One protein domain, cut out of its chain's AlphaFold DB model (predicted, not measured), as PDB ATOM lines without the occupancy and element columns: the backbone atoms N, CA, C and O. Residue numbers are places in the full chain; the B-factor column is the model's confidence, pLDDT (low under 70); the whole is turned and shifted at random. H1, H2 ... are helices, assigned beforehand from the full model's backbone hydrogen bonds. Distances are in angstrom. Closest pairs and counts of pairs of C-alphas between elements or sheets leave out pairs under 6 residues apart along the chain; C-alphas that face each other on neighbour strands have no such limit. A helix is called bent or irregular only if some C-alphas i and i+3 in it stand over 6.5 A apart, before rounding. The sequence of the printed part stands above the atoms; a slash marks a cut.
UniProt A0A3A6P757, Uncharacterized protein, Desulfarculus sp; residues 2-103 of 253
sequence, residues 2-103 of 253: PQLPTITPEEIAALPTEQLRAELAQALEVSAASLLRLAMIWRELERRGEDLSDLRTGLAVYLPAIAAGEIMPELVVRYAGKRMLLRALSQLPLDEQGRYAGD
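This is residues 2 to 103 of the 253 residues of an uncharacterized protein of Desulfarculus sp (UniProt A0A3A6P757). One long helix, H2, makes the longest axis, with the short helices H3 and H4 packed on its residues 28 to 43 and H5 and H6 beyond H4, farther from H2. Where H2 begins, short H1 folds back at a corner, and residues 5 to 11 stick out. The printed part has 102 residues with six named helices, H1 to H6 in order, and no named strand: all helix. It is only just loose, close to compact, with a radius of gyration of the C-alphas of 15.7 A, and elongated, spanning 48 by 29 by 21 A.

H1, residues 9 to 14, is close to but not clearly touching H2, residues 17 to 47; the closest C-alphas, of Ile 12 and Leu 20, are 7.3 A apart. With residues 35 to 43 alone, H2 touches H3, residues 60 to 67, about perpendicular at 75 degrees; the closest C-alphas, of Ala 39 and Leu 63, are 4.6 A apart. H3 is irregular: C-alphas 61 and 64 are 7.1 A apart. With residues 28 to 36 alone, H2 touches H4, residues 73 to 78, at a steep tilt of 43 degrees, opposite ways; the closest C-alphas, of Ala 32 and Pro 73, are 4.9 A apart. H5, residues 83 to 89, and H6, residues 94 to 100, are apart from H2 and close to but not clearly touching H4, at Val 76 and Leu 86, closest C-alphas 6.9 A apart, and at Leu 75 and Tyr 100, 7.3 A. Every O i to N i+4 pair is within hydrogen-bond range in H1, H2, H4 and H5, against 2 of 4 in H3 and 1 of 3 in H6, where 3 of 4 O i to N i+3 pairs are.

H1 begins at C-alpha 9, (161.406, 105.746, 160.141). H2 measures 44.9 A, H3 11.1 A and H6 10.0 A, ending at C-alpha 100, (158.401, 120.099, 187.906).

The farthest C-alphas, of Ala 14 and Gly 49, are 49.3 A apart. The printed part has no cut, and the link H2 to H3 is long, 12 residues. Residues 2 to 3 have pLDDT under 70.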
ATOM      1  N   PRO A   2     146.029 105.316 175.295       56.19
ATOM      2  CA  PRO A   2     146.450 105.811 173.990       56.19
ATOM      3  C   PRO A   2     147.586 104.920 173.477       56.19
ATOM      4  O   PRO A   2     148.601 104.752 174.150       56.19
ATOM      5  N   GLN A   3     147.358 104.261 172.344       63.12
ATOM      6  CA  GLN A   3     148.405 103.565 171.605       63.12
ATOM      7  C   GLN A   3     149.013 104.591 170.656       63.12
ATOM      8  O   GLN A   3     148.268 105.288 169.967       63.12
ATOM      9  N   LEU A   4     150.340 104.714 170.650       70.06
ATOM     10  CA  LEU A   4     151.003 105.535 169.642       70.06
ATOM     11  C   LEU A   4     150.828 104.846 168.284       70.06
ATOM     12  O   LEU A   4     151.023 103.625 168.207       70.06
ATOM     13  N   PRO A   5     150.454 105.581 167.227       74.31
ATOM     14  CA  PRO A   5     150.456 105.028 165.884       74.31
ATOM     15  C   PRO A   5     151.863 104.520 165.551       74.31
ATOM     16  O   PRO A   5     152.870 105.112 165.934       74.31
ATOM     17  N   THR A   6     151.942 103.379 164.870       78.25
ATOM     18  CA  THR A   6     153.226 102.844 164.410       78.25
ATOM     19  C   THR A   6     153.654 103.642 163.182       78.25
ATOM     20  O   THR A   6     153.198 103.355 162.082       78.25
ATOM     21  N   ILE A   7     154.472 104.672 163.395       82.88
ATOM     22  CA  ILE A   7     155.042 105.516 162.339       82.88
ATOM     23  C   ILE A   7     156.372 104.897 161.890       82.88
ATOM     24  O   ILE A   7     157.188 104.482 162.718       82.88
ATOM     25  N   THR A   8     156.592 104.806 160.583       88.19
ATOM     26  CA  THR A   8     157.831 104.278 160.002       88.19
ATOM     27  C   THR A   8     158.990 105.282 160.125       88.19
ATOM     28  O   THR A   8     158.763 106.491 160.218       88.19
ATOM     29  N   PRO A   9     160.259 104.833 160.091       89.38
ATOM     30  CA  PRO A   9     161.406 105.746 160.141       89.38
ATOM     31  C   PRO A   9     161.420 106.798 159.019       89.38
ATOM     32  O   PRO A   9     161.874 107.920 159.235       89.38
ATOM     33  N   GLU A  10     160.918 106.446 157.832       88.62
ATOM     34  CA  GLU A  10     160.831 107.340 156.670       88.62
ATOM     35  C   GLU A  10     159.794 108.446 156.887       88.62
ATOM     36  O   GLU A  10     160.067 109.614 156.610       88.62
ATOM     37  N   GLU A  11     158.641 108.100 157.461       88.19
ATOM     38  CA  GLU A  11     157.615 109.071 157.845       88.19
ATOM     39  C   GLU A  11     158.127 110.010 158.944       88.19
ATOM     40  O   GLU A  11     157.938 111.217 158.830       88.19
ATOM     41  N   ILE A  12     158.853 109.497 159.949       89.81
ATOM     42  CA  ILE A  12     159.492 110.328 160.987       89.81
ATOM     43  C   ILE A  12     160.459 111.337 160.352       89.81
ATOM     44  O   ILE A  12     160.439 112.513 160.707       89.81
ATOM     45  N   ALA A  13     161.289 110.914 159.395       90.81
ATOM     46  CA  ALA A  13     162.252 111.803 158.741       90.81
ATOM     47  C   ALA A  13     161.591 112.924 157.917       90.81
ATOM     48  O   ALA A  13     162.206 113.971 157.706       90.81
ATOM     49  N   ALA A  14     160.352 112.718 157.463       92.88
ATOM     50  CA  ALA A  14     159.585 113.700 156.702       92.88
ATOM     51  C   ALA A  14     158.841 114.722 157.583       92.88
ATOM     52  O   ALA A  14     158.380 115.746 157.069       92.88
ATOM     53  N   LEU A  15     158.715 114.478 158.892       91.88
ATOM     54  CA  LEU A  15     158.012 115.381 159.801       91.88
ATOM     55  C   LEU A  15     158.833 116.660 160.076       91.88
ATOM     56  O   LEU A  15     160.034 116.595 160.347       91.88
ATOM     57  N   PRO A  16     158.195 117.845 160.099       95.00
ATOM     58  CA  PRO A  16     158.809 119.067 160.611       95.00
ATOM     59  C   PRO A  16     159.258 118.929 162.072       95.00
ATOM     60  O   PRO A  16     158.598 118.271 162.876       95.00
ATOM     61  N   THR A  17     160.316 119.649 162.459       94.19
ATOM     62  CA  THR A  17     160.877 119.634 163.827       94.19
ATOM     63  C   THR A  17     159.836 119.856 164.925       94.19
ATOM     64  O   THR A  17     159.885 119.190 165.955       94.19
ATOM     65  N   GLU A  18     158.885 120.769 164.726       93.06
ATOM     66  CA  GLU A  18     157.827 121.029 165.712       93.06
ATOM     67  C   GLU A  18     156.877 119.835 165.873       93.06
ATOM     68  O   GLU A  18     156.495 119.501 166.993       93.06
ATOM     69  N   GLN A  19     156.561 119.132 164.780       91.44
ATOM     70  CA  GLN A  19     155.768 117.903 164.842       91.44
ATOM     71  C   GLN A  19     156.559 116.782 165.517       91.44
ATOM     72  O   GLN A  19     156.028 116.122 166.401       91.44
ATOM     73  N   LEU A  20     157.853 116.637 165.215       92.44
ATOM     74  CA  LEU A  20     158.726 115.683 165.909       92.44
ATOM     75  C   LEU A  20     158.800 115.935 167.419       92.44
ATOM     76  O   LEU A  20     158.796 114.992 168.207       92.44
ATOM     77  N   ARG A  21     158.856 117.203 167.843       90.88
ATOM     78  CA  ARG A  21     158.816 117.571 169.267       90.88
ATOM     79  C   ARG A  21     157.483 117.196 169.910       90.88
ATOM     80  O   ARG A  21     157.495 116.693 171.033       90.88
ATOM     81  N   ALA A  22     156.370 117.431 169.218       88.75
ATOM     82  CA  ALA A  22     155.037 117.083 169.701       88.75
ATOM     83  C   ALA A  22     154.852 115.561 169.822       88.75
ATOM     84  O   ALA A  22     154.445 115.084 170.880       88.75
ATOM     85  N   GLU A  23     155.237 114.804 168.794       89.88
ATOM     86  CA  GLU A  23     155.217 113.335 168.794       89.88
ATOM     87  C   GLU A  23     156.088 112.766 169.921       89.88
ATOM     88  O   GLU A  23     155.668 111.883 170.670       89.88
ATOM     89  N   LEU A  24     157.290 113.323 170.118       89.38
ATOM     90  CA  LEU A  24     158.157 112.925 171.224       89.38
ATOM     91  C   LEU A  24     157.507 113.211 172.585       89.38
ATOM     92  O   LEU A  24     157.544 112.354 173.464       89.38
ATOM     93  N   ALA A  25     156.909 114.390 172.776       87.62
ATOM     94  CA  ALA A  25     156.218 114.730 174.017       87.62
ATOM     95  C   ALA A  25     155.058 113.761 174.300       87.62
ATOM     96  O   ALA A  25     154.971 113.219 175.402       87.62
ATOM     97  N   GLN A  26     154.241 113.458 173.288       89.44
ATOM     98  CA  GLN A  26     153.150 112.490 173.395       89.44
ATOM     99  C   GLN A  26     153.668 111.086 173.737       89.44
ATOM    100  O   GLN A  26     153.106 110.395 174.589       89.44
ATOM    101  N   ALA A  27     154.778 110.659 173.130       90.69
ATOM    102  CA  ALA A  27     155.386 109.371 173.439       90.69
ATOM    103  C   ALA A  27     155.882 109.278 174.893       90.69
ATOM    104  O   ALA A  27     155.766 108.226 175.536       90.69
ATOM    105  N   LEU A  28     156.393 110.380 175.446       90.94
ATOM    106  CA  LEU A  28     156.799 110.458 176.851       90.94
ATOM    107  C   LEU A  28     155.593 110.396 177.803       90.94
ATOM    108  O   LEU A  28     155.677 109.723 178.829       90.94
ATOM    109  N   GLU A  29     154.459 111.010 177.456       91.19
ATOM    110  CA  GLU A  29     153.210 110.892 178.229       91.19
ATOM    111  C   GLU A  29     152.697 109.446 178.261       91.19
ATOM    112  O   GLU A  29     152.365 108.910 179.323       91.19
ATOM    113  N   VAL A  30     152.706 108.761 177.112       93.56
ATOM    114  CA  VAL A  30     152.356 107.333 177.023       93.56
ATOM    115  C   VAL A  30     153.303 106.482 177.874       93.56
ATOM    116  O   VAL A  30     152.868 105.535 178.540       93.56
ATOM    117  N   SER A  31     154.588 106.836 177.905       93.00
ATOM    118  CA  SER A  31     155.589 106.171 178.744       93.00
ATOM    119  C   SER A  31     155.298 106.361 180.237       93.00
ATOM    120  O   SER A  31     155.330 105.389 180.992       93.00
ATOM    121  N   ALA A  32     154.942 107.575 180.664       94.25
ATOM    122  CA  ALA A  32     154.569 107.872 182.049       94.25
ATOM    123  C   ALA A  32     153.312 107.092 182.478       94.25
ATOM    124  O   ALA A  32     153.316 106.418 183.511       94.25
ATOM    125  N   ALA A  33     152.273 107.076 181.637       95.19
ATOM    126  CA  ALA A  33     151.064 106.287 181.876       95.19
ATOM    127  C   ALA A  33     151.353 104.774 181.944       95.19
ATOM    128  O   ALA A  33     150.749 104.044 182.736       95.19
ATOM    129  N   SER A  34     152.302 104.294 181.137       95.38
ATOM    130  CA  SER A  34     152.747 102.899 181.161       95.38
ATOM    131  C   SER A  34     153.485 102.565 182.457       95.38
ATOM    132  O   SER A  34     153.196 101.533 183.061       95.38
ATOM    133  N   LEU A  35     154.367 103.445 182.943       95.94
ATOM    134  CA  LEU A  35     155.025 103.281 184.244       95.94
ATOM    135  C   LEU A  35     154.021 103.253 185.398       95.94
ATOM    136  O   LEU A  35     154.139 102.399 186.273       95.94
ATOM    137  N   LEU A  36     153.005 104.121 185.381       96.88
ATOM    138  CA  LEU A  36     151.938 104.093 186.383       96.88
ATOM    139  C   LEU A  36     151.206 102.746 186.382       96.88
ATOM    140  O   LEU A  36     150.979 102.149 187.433       96.88
ATOM    141  N   ARG A  37     150.877 102.225 185.195       96.94
ATOM    142  CA  ARG A  37     150.269 100.898 185.057       96.94
ATOM    143  C   ARG A  37     151.169  99.795 185.610       96.94
ATOM    144  O   ARG A  37     150.678  98.936 186.339       96.94
ATOM    145  N   LEU A  38     152.459  99.820 185.287       96.94
ATOM    146  CA  LEU A  38     153.429  98.859 185.811       96.94
ATOM    147  C   LEU A  38     153.543  98.946 187.335       96.94
ATOM    148  O   LEU A  38     153.600  97.912 187.989       96.94
ATOM    149  N   ALA A  39     153.497 100.146 187.910       97.50
ATOM    150  CA  ALA A  39     153.519 100.347 189.354       97.50
ATOM    151  C   ALA A  39     152.261  99.777 190.034       97.50
ATOM    152  O   ALA A  39     152.353  99.140 191.081       97.50
ATOM    153  N   MET A  40     151.084  99.918 189.416       97.75
ATOM    154  CA  MET A  40     149.859  99.277 189.914       97.75
ATOM    155  C   MET A  40     149.950  97.745 189.882       97.75
ATOM    156  O   MET A  40     149.518  97.091 190.831       97.75
ATOM    157  N   ILE A  41     150.523  97.178 188.815       97.44
ATOM    158  CA  ILE A  41     150.763  95.731 188.704       97.44
ATOM    159  C   ILE A  41     151.759  95.280 189.774       97.44
ATOM    160  O   ILE A  41     151.488  94.315 190.481       97.44
ATOM    161  N   TRP A  42     152.869  96.006 189.933       97.25
ATOM    162  CA  TRP A  42     153.881  95.757 190.957       97.25
ATOM    163  C   TRP A  42     153.258  95.681 192.351       97.25
ATOM    164  O   TRP A  42     153.443  94.695 193.058       97.25
ATOM    165  N   ARG A  43     152.442  96.681 192.714       97.25
ATOM    166  CA  ARG A  43     151.742  96.728 194.005       97.25
ATOM    167  C   ARG A  43     150.853  95.512 194.231       97.25
ATOM    168  O   ARG A  43     150.782  94.993 195.338       97.25
ATOM    169  N   GLU A  44     150.145  95.079 193.192       98.12
ATOM    170  CA  GLU A  44     149.262  93.919 193.268       98.12
ATOM    171  C   GLU A  44     150.043  92.602 193.392       98.12
ATOM    172  O   GLU A  44     149.606  91.715 194.120       98.12
ATOM    173  N   LEU A  45     151.196  92.479 192.731       97.25
ATOM    174  CA  LEU A  45     152.088  91.323 192.861       97.25
ATOM    175  C   LEU A  45     152.724  91.255 194.259       97.25
ATOM    176  O   LEU A  45     152.652  90.210 194.902       97.25
ATOM    177  N   GLU A  46     153.234  92.375 194.787       96.06
ATOM    178  CA  GLU A  46     153.743  92.440 196.169       96.06
ATOM    179  C   GLU A  46     152.648  92.097 197.188       96.06
ATOM    180  O   GLU A  46     152.880  91.334 198.123       96.06
ATOM    181  N   ARG A  47     151.415  92.587 196.984       97.38
ATOM    182  CA  ARG A  47     150.260  92.249 197.836       97.38
ATOM    183  C   ARG A  47     149.947  90.746 197.837       97.38
ATOM    184  O   ARG A  47     149.403  90.243 198.819       97.38
ATOM    185  N   ARG A  48     150.257  90.033 196.750       97.94
ATOM    186  CA  ARG A  48     150.096  88.572 196.632       97.94
ATOM    187  C   ARG A  48     151.262  87.784 197.231       97.94
ATOM    188  O   ARG A  48     151.157  86.566 197.316       97.94
ATOM    189  N   GLY A  49     152.318  88.459 197.679       96.62
ATOM    190  CA  GLY A  49     153.497  87.830 198.272       96.62
ATOM    191  C   GLY A  49     154.545  87.378 197.256       96.62
ATOM    192  O   GLY A  49     155.415  86.592 197.620       96.62
ATOM    193  N   GLU A  50     154.474  87.853 196.011       97.12
ATOM    194  CA  GLU A  50     155.519  87.601 195.014       97.12
ATOM    195  C   GLU A  50     156.795  88.380 195.363       97.12
ATOM    196  O   GLU A  50     156.734  89.557 195.736       97.12
ATOM    197  N   ASP A  51     157.959  87.743 195.206       95.12
ATOM    198  CA  ASP A  51     159.252  88.428 195.281       95.12
ATOM    199  C   ASP A  51     159.603  89.014 193.910       95.12
ATOM    200  O   ASP A  51     159.695  88.295 192.920       95.12
ATOM    201  N   LEU A  52     159.800  90.331 193.864       94.94
ATOM    202  CA  LEU A  52     160.111  91.087 192.645       94.94
ATOM    203  C   LEU A  52     161.527  91.679 192.682       94.94
ATOM    204  O   LEU A  52     161.835  92.640 191.972       94.94
ATOM    205  N   SER A  53     162.386  91.196 193.581       92.94
ATOM    206  CA  SER A  53     163.717  91.770 193.801       92.94
ATOM    207  C   SER A  53     164.620  91.693 192.566       92.94
ATOM    208  O   SER A  53     165.416  92.604 192.340       92.94
ATOM    209  N   ASP A  54     164.459  90.662 191.742       93.75
ATOM    210  CA  ASP A  54     165.132  90.478 190.452       93.75
ATOM    211  C   ASP A  54     164.715  91.526 189.404       93.75
ATOM    212  O   ASP A  54     165.535  91.978 188.600       93.75
ATOM    213  N   LEU A  55     163.464  91.990 189.459       92.62
ATOM    214  CA  LEU A  55     162.922  93.003 188.556       92.62
ATOM    215  C   LEU A  55     163.343  94.434 188.922       92.62
ATOM    216  O   LEU A  55     163.084  95.352 188.145       92.62
ATOM    217  N   ARG A  56     164.019  94.672 190.057       90.88
ATOM    218  CA  ARG A  56     164.448  96.013 190.517       90.88
ATOM    219  C   ARG A  56     165.671  96.551 189.761       90.88
ATOM    220  O   ARG A  56     166.701  96.876 190.350       90.88
ATOM    221  N   THR A  57     165.562  96.705 188.445       90.62
ATOM    222  CA  THR A  57     166.634  97.246 187.593       90.62
ATOM    223  C   THR A  57     166.140  98.371 186.680       90.62
ATOM    224  O   THR A  57     164.951  98.518 186.412       90.62
ATOM    225  N   GLY A  58     167.052  99.238 186.229       89.44
ATOM    226  CA  GLY A  58     166.709 100.345 185.329       89.44
ATOM    227  C   GLY A  58     165.634 101.280 185.903       89.44
ATOM    228  O   GLY A  58     165.806 101.834 186.990       89.44
ATOM    229  N   LEU A  59     164.538 101.466 185.158       90.00
ATOM    230  CA  LEU A  59     163.382 102.263 185.591       90.00
ATOM    231  C   LEU A  59     162.491 101.528 186.601       90.00
ATOM    232  O   LEU A  59     161.784 102.183 187.365       90.00
ATOM    233  N   ALA A  60     162.548 100.193 186.651       92.75
ATOM    234  CA  ALA A  60     161.697  99.401 187.533       92.75
ATOM    235  C   ALA A  60     161.995  99.640 189.026       92.75
ATOM    236  O   ALA A  60     161.118  99.489 189.870       92.75
ATOM    237  N   VAL A  61     163.199 100.135 189.345       94.81
ATOM    238  CA  VAL A  61     163.588 100.608 190.688       94.81
ATOM    239  C   VAL A  61     162.620 101.658 191.249       94.81
ATOM    240  O   VAL A  61     162.471 101.752 192.464       94.81
ATOM    241  N   TYR A  62     161.957 102.440 190.391       95.69
ATOM    242  CA  TYR A  62     161.028 103.487 190.819       95.69
ATOM    243  C   TYR A  62     159.571 103.012 190.926       95.69
ATOM    244  O   TYR A  62     158.748 103.754 191.454       95.69
ATOM    245  N   LEU A  63     159.230 101.797 190.473       96.19
ATOM    246  CA  LEU A  63     157.846 101.298 190.504       96.19
ATOM    247  C   LEU A  63     157.248 101.231 191.916       96.19
ATOM    248  O   LEU A  63     156.105 101.664 192.053       96.19
ATOM    249  N   PRO A  64     157.975 100.792 192.969       95.25
ATOM    250  CA  PRO A  64     157.444 100.833 194.332       95.25
ATOM    251  C   PRO A  64     157.091 102.259 194.781       95.25
ATOM    252  O   PRO A  64     156.005 102.494 195.303       95.25
ATOM    253  N   ALA A  65     157.971 103.229 194.511       95.19
ATOM    254  CA  ALA A  65     157.761 104.630 194.882       95.19
ATOM    255  C   ALA A  65     156.585 105.258 194.114       95.19
ATOM    256  O   ALA A  65     155.781 105.992 194.685       95.19
ATOM    257  N   ILE A  66     156.434 104.931 192.825       96.69
ATOM    258  CA  ILE A  66     155.273 105.355 192.028       96.69
ATOM    259  C   ILE A  66     153.988 104.730 192.592       96.69
ATOM    260  O   ILE A  66     152.979 105.413 192.747       96.69
ATOM    261  N   ALA A  67     154.013 103.438 192.932       96.19
ATOM    262  CA  ALA A  67     152.859 102.711 193.459       96.19
ATOM    263  C   ALA A  67     152.384 103.232 194.825       96.19
ATOM    264  O   ALA A  67     151.185 103.181 195.125       96.19
ATOM    265  N   ALA A  68     153.331 103.713 195.633       94.62
ATOM    266  CA  ALA A  68     153.102 104.360 196.917       94.62
ATOM    267  C   ALA A  68     152.649 105.826 196.786       94.62
ATOM    268  O   ALA A  68     152.224 106.418 197.773       94.62
ATOM    269  N   GLY A  69     152.703 106.412 195.584       94.56
ATOM    270  CA  GLY A  69     152.400 107.829 195.374       94.56
ATOM    271  C   GLY A  69     153.474 108.762 195.937       94.56
ATOM    272  O   GLY A  69     153.177 109.896 196.287       94.56
ATOM    273  N   GLU A  70     154.719 108.300 196.046       94.81
ATOM    274  CA  GLU A  70     155.844 109.114 196.523       94.81
ATOM    275  C   GLU A  70     156.486 109.922 195.391       94.81
ATOM    276  O   GLU A  70     157.078 110.974 195.626       94.81
ATOM    277  N   ILE A  71     156.396 109.433 194.149       95.94
ATOM    278  CA  ILE A  71     156.951 110.114 192.980       95.94
ATOM    279  C   ILE A  71     156.029 110.019 191.766       95.94
ATOM    280  O   ILE A  71     155.478 108.959 191.465       95.94
ATOM    281  N   MET A  72     155.905 111.125 191.034       95.50
ATOM    282  CA  MET A  72     155.162 111.164 189.777       95.50
ATOM    283  C   MET A  72     155.887 110.403 188.645       95.50
ATOM    284  O   MET A  72     157.090 110.613 188.436       95.50
ATOM    285  N   PRO A  73     155.183 109.557 187.864       95.69
ATOM    286  CA  PRO A  73     155.756 108.842 186.720       95.69
ATOM    287  C   PRO A  73     156.427 109.761 185.687       95.69
ATOM    288  O   PRO A  73     157.474 109.425 185.136       95.69
ATOM    289  N   GLU A  74     155.854 110.939 185.453       94.56
ATOM    290  CA  GLU A  74     156.327 111.943 184.498       94.56
ATOM    291  C   GLU A  74     157.737 112.432 184.854       94.56
ATOM    292  O   GLU A  74     158.590 112.590 183.977       94.56
ATOM    293  N   LEU A  75     158.021 112.597 186.152       94.50
ATOM    294  CA  LEU A  75     159.352 112.967 186.635       94.50
ATOM    295  C   LEU A  75     160.368 111.857 186.372       94.50
ATOM    296  O   LEU A  75     161.494 112.143 185.963       94.50
ATOM    297  N   VAL A  76     159.977 110.596 186.575       95.19
ATOM    298  CA  VAL A  76     160.845 109.432 186.347       95.19
ATOM    299  C   VAL A  76     161.226 109.313 184.874       95.19
ATOM    300  O   VAL A  76     162.403 109.110 184.575       95.19
ATOM    301  N   VAL A  77     160.266 109.487 183.961       93.75
ATOM    302  CA  VAL A  77     160.529 109.488 182.512       93.75
ATOM    303  C   VAL A  77     161.471 110.632 182.139       93.75
ATOM    304  O   VAL A  77     162.492 110.412 181.488       93.75
ATOM    305  N   ARG A  78     161.168 111.856 182.588       90.88
ATOM    306  CA  ARG A  78     161.912 113.067 182.211       90.88
ATOM    307  C   ARG A  78     163.337 113.101 182.766       90.88
ATOM    308  O   ARG A  78     164.258 113.564 182.094       90.88
ATOM    309  N   TYR A  79     163.530 112.631 183.994       91.62
ATOM    310  CA  TYR A  79     164.812 112.694 184.701       91.62
ATOM    311  C   TYR A  79     165.454 111.319 184.899       91.62
ATOM    312  O   TYR A  79     166.271 111.137 185.810       91.62
ATOM    313  N   ALA A  80     165.135 110.362 184.024       88.69
ATOM    314  CA  ALA A  80     165.750 109.042 184.003       88.69
ATOM    315  C   ALA A  80     167.287 109.140 184.084       88.69
ATOM    316  O   ALA A  80     167.931 109.966 183.436       88.69
ATOM    317  N   GLY A  81     167.891 108.326 184.953       88.31
ATOM    318  CA  GLY A  81     169.335 108.344 185.221       88.31
ATOM    319  C   GLY A  81     169.805 109.395 186.239       88.31
ATOM    320  O   GLY A  81     170.879 109.233 186.820       88.31
ATOM    321  N   LYS A  82     169.006 110.419 186.567       90.94
ATOM    322  CA  LYS A  82     169.359 111.448 187.567       90.94
ATOM    323  C   LYS A  82     168.876 111.070 188.965       90.94
ATOM    324  O   LYS A  82     168.067 111.765 189.572       90.94
ATOM    325  N   ARG A  83     169.428 109.981 189.510       91.50
ATOM    326  CA  ARG A  83     169.021 109.393 190.806       91.50
ATOM    327  C   ARG A  83     168.949 110.403 191.957       91.50
ATOM    328  O   ARG A  83     168.000 110.380 192.728       91.50
ATOM    329  N   MET A  84     169.937 111.295 192.074       91.88
ATOM    330  CA  MET A  84     169.949 112.311 193.137       91.88
ATOM    331  C   MET A  84     168.830 113.341 192.985       91.88
ATOM    332  O   MET A  84     168.289 113.786 193.990       91.88
ATOM    333  N   LEU A  85     168.491 113.706 191.747       92.94
ATOM    334  CA  LEU A  85     167.412 114.646 191.467       92.94
ATOM    335  C   LEU A  85     166.058 113.996 191.745       92.94
ATOM    336  O   LEU A  85     165.256 114.570 192.466       92.94
ATOM    337  N   LEU A  86     165.843 112.773 191.253       93.75
ATOM    338  CA  LEU A  86     164.618 112.011 191.513       93.75
ATOM    339  C   LEU A  86     164.396 111.781 193.012       93.75
ATOM    340  O   LEU A  86     163.285 111.957 193.492       93.75
ATOM    341  N   ARG A  87     165.462 111.485 193.767       92.31
ATOM    342  CA  ARG A  87     165.400 111.376 195.232       92.31
ATOM    343  C   ARG A  87     165.037 112.693 195.919       92.31
ATOM    344  O   ARG A  87     164.402 112.665 196.963       92.31
ATOM    345  N   ALA A  88     165.493 113.829 195.396       92.25
ATOM    346  CA  ALA A  88     165.140 115.132 195.953       92.25
ATOM    347  C   ALA A  88     163.683 115.497 195.624       92.25
ATOM    348  O   ALA A  88     162.963 115.988 196.484       92.25
ATOM    349  N   LEU A  89     163.236 115.201 194.402       92.75
ATOM    350  CA  LEU A  89     161.866 115.448 193.959       92.75
ATOM    351  C   LEU A  89     160.845 114.561 194.681       92.75
ATOM    352  O   LEU A  89     159.768 115.046 194.999       92.75
ATOM    353  N   SER A  90     161.184 113.308 195.005       93.06
ATOM    354  CA  SER A  90     160.293 112.408 195.756       93.06
ATOM    355  C   SER A  90     160.054 112.840 197.208       93.06
ATOM    356  O   SER A  90     159.243 112.239 197.900       93.06
ATOM    357  N   GLN A  91     160.799 113.830 197.709       91.94
ATOM    358  CA  GLN A  91     160.575 114.419 199.035       91.94
ATOM    359  C   GLN A  91     159.577 115.578 198.992       91.94
ATOM    360  O   GLN A  91     159.148 116.045 200.043       91.94
ATOM    361  N   LEU A  92     159.220 116.052 197.796       91.38
ATOM    362  CA  LEU A  92     158.242 117.115 197.626       91.38
ATOM    363  C   LEU A  92     156.816 116.554 197.656       91.38
ATOM    364  O   LEU A  92     156.594 115.435 197.185       91.38
ATOM    365  N   PRO A  93     155.833 117.343 198.115       91.12
ATOM    366  CA  PRO A  93     154.418 117.042 197.917       91.12
ATOM    367  C   PRO A  93     154.073 116.792 196.437       91.12
ATOM    368  O   PRO A  93     154.645 117.422 195.544       91.12
ATOM    369  N   LEU A  94     153.138 115.877 196.152       90.00
ATOM    370  CA  LEU A  94     152.774 115.490 194.776       90.00
ATOM    371  C   LEU A  94     152.275 116.667 193.917       90.00
ATOM    372  O   LEU A  94     152.536 116.720 192.716       90.00
ATOM    373  N   ASP A  95     151.576 117.623 194.520       88.62
ATOM    374  CA  ASP A  95     151.116 118.846 193.863       88.62
ATOM    375  C   ASP A  95     152.286 119.747 193.440       88.62
ATOM    376  O   ASP A  95     152.263 120.336 192.356       88.62
ATOM    377  N   GLU A  96     153.350 119.804 194.245       88.69
ATOM    378  CA  GLU A  96     154.582 120.492 193.868       88.69
ATOM    379  C   GLU A  96     155.368 119.724 192.808       88.69
ATOM    380  O   GLU A  96     155.878 120.334 191.867       88.69
ATOM    381  N   GLN A  97     155.429 118.394 192.903       92.25
ATOM    382  CA  GLN A  97     156.067 117.544 191.895       92.25
ATOM    383  C   GLN A  97     155.498 117.788 190.491       92.25
ATOM    384  O   GLN A  97     156.268 117.884 189.530       92.25
ATOM    385  N   GLY A  98     154.180 117.982 190.376       87.75
ATOM    386  CA  GLY A  98     153.510 118.275 189.107       87.75
ATOM    387  C   GLY A  98     154.014 119.551 188.431       87.75
ATOM    388  O   GLY A  98     154.129 119.597 187.207       87.75
ATOM    389  N   ARG A  99     154.429 120.562 189.209       86.75
ATOM    390  CA  ARG A  99     155.037 121.790 188.664       86.75
ATOM    391  C   ARG A  99     156.371 121.514 187.975       86.75
ATOM    392  O   ARG A  99     156.726 122.213 187.032       86.75
ATOM    393  N   TYR A 100     157.088 120.486 188.420       88.06
ATOM    394  CA  TYR A 100     158.401 120.099 187.906       88.06
ATOM    395  C   TYR A 100     158.345 118.990 186.849       88.06
ATOM    396  O   TYR A 100     159.377 118.633 186.283       88.06
ATOM    397  N   ALA A 101     157.155 118.461 186.548       82.81
ATOM    398  CA  ALA A 101     156.950 117.504 185.462       82.81
ATOM    399  C   ALA A 101     157.119 118.141 184.067       82.81
ATOM    400  O   ALA A 101     157.334 117.425 183.087       82.81
ATOM    401  N   GLY A 102     157.056 119.475 183.977       77.94
ATOM    402  CA  GLY A 102     157.317 120.262 182.770       77.94
ATOM    403  C   GLY A 102     158.764 120.762 182.638       77.94
ATOM    404  O   GLY A 102     159.690 120.266 183.280       77.94
ATOM    405  N   ASP A 103     158.970 121.775 181.791       71.62
ATOM    406  CA  ASP A 103     160.257 122.479 181.617       71.62
ATOM    407  C   ASP A 103     160.499 123.507 182.731       71.62
ATOM    408  O   ASP A 103     160.750 124.689 182.507       71.62
TER     409      ASP A 103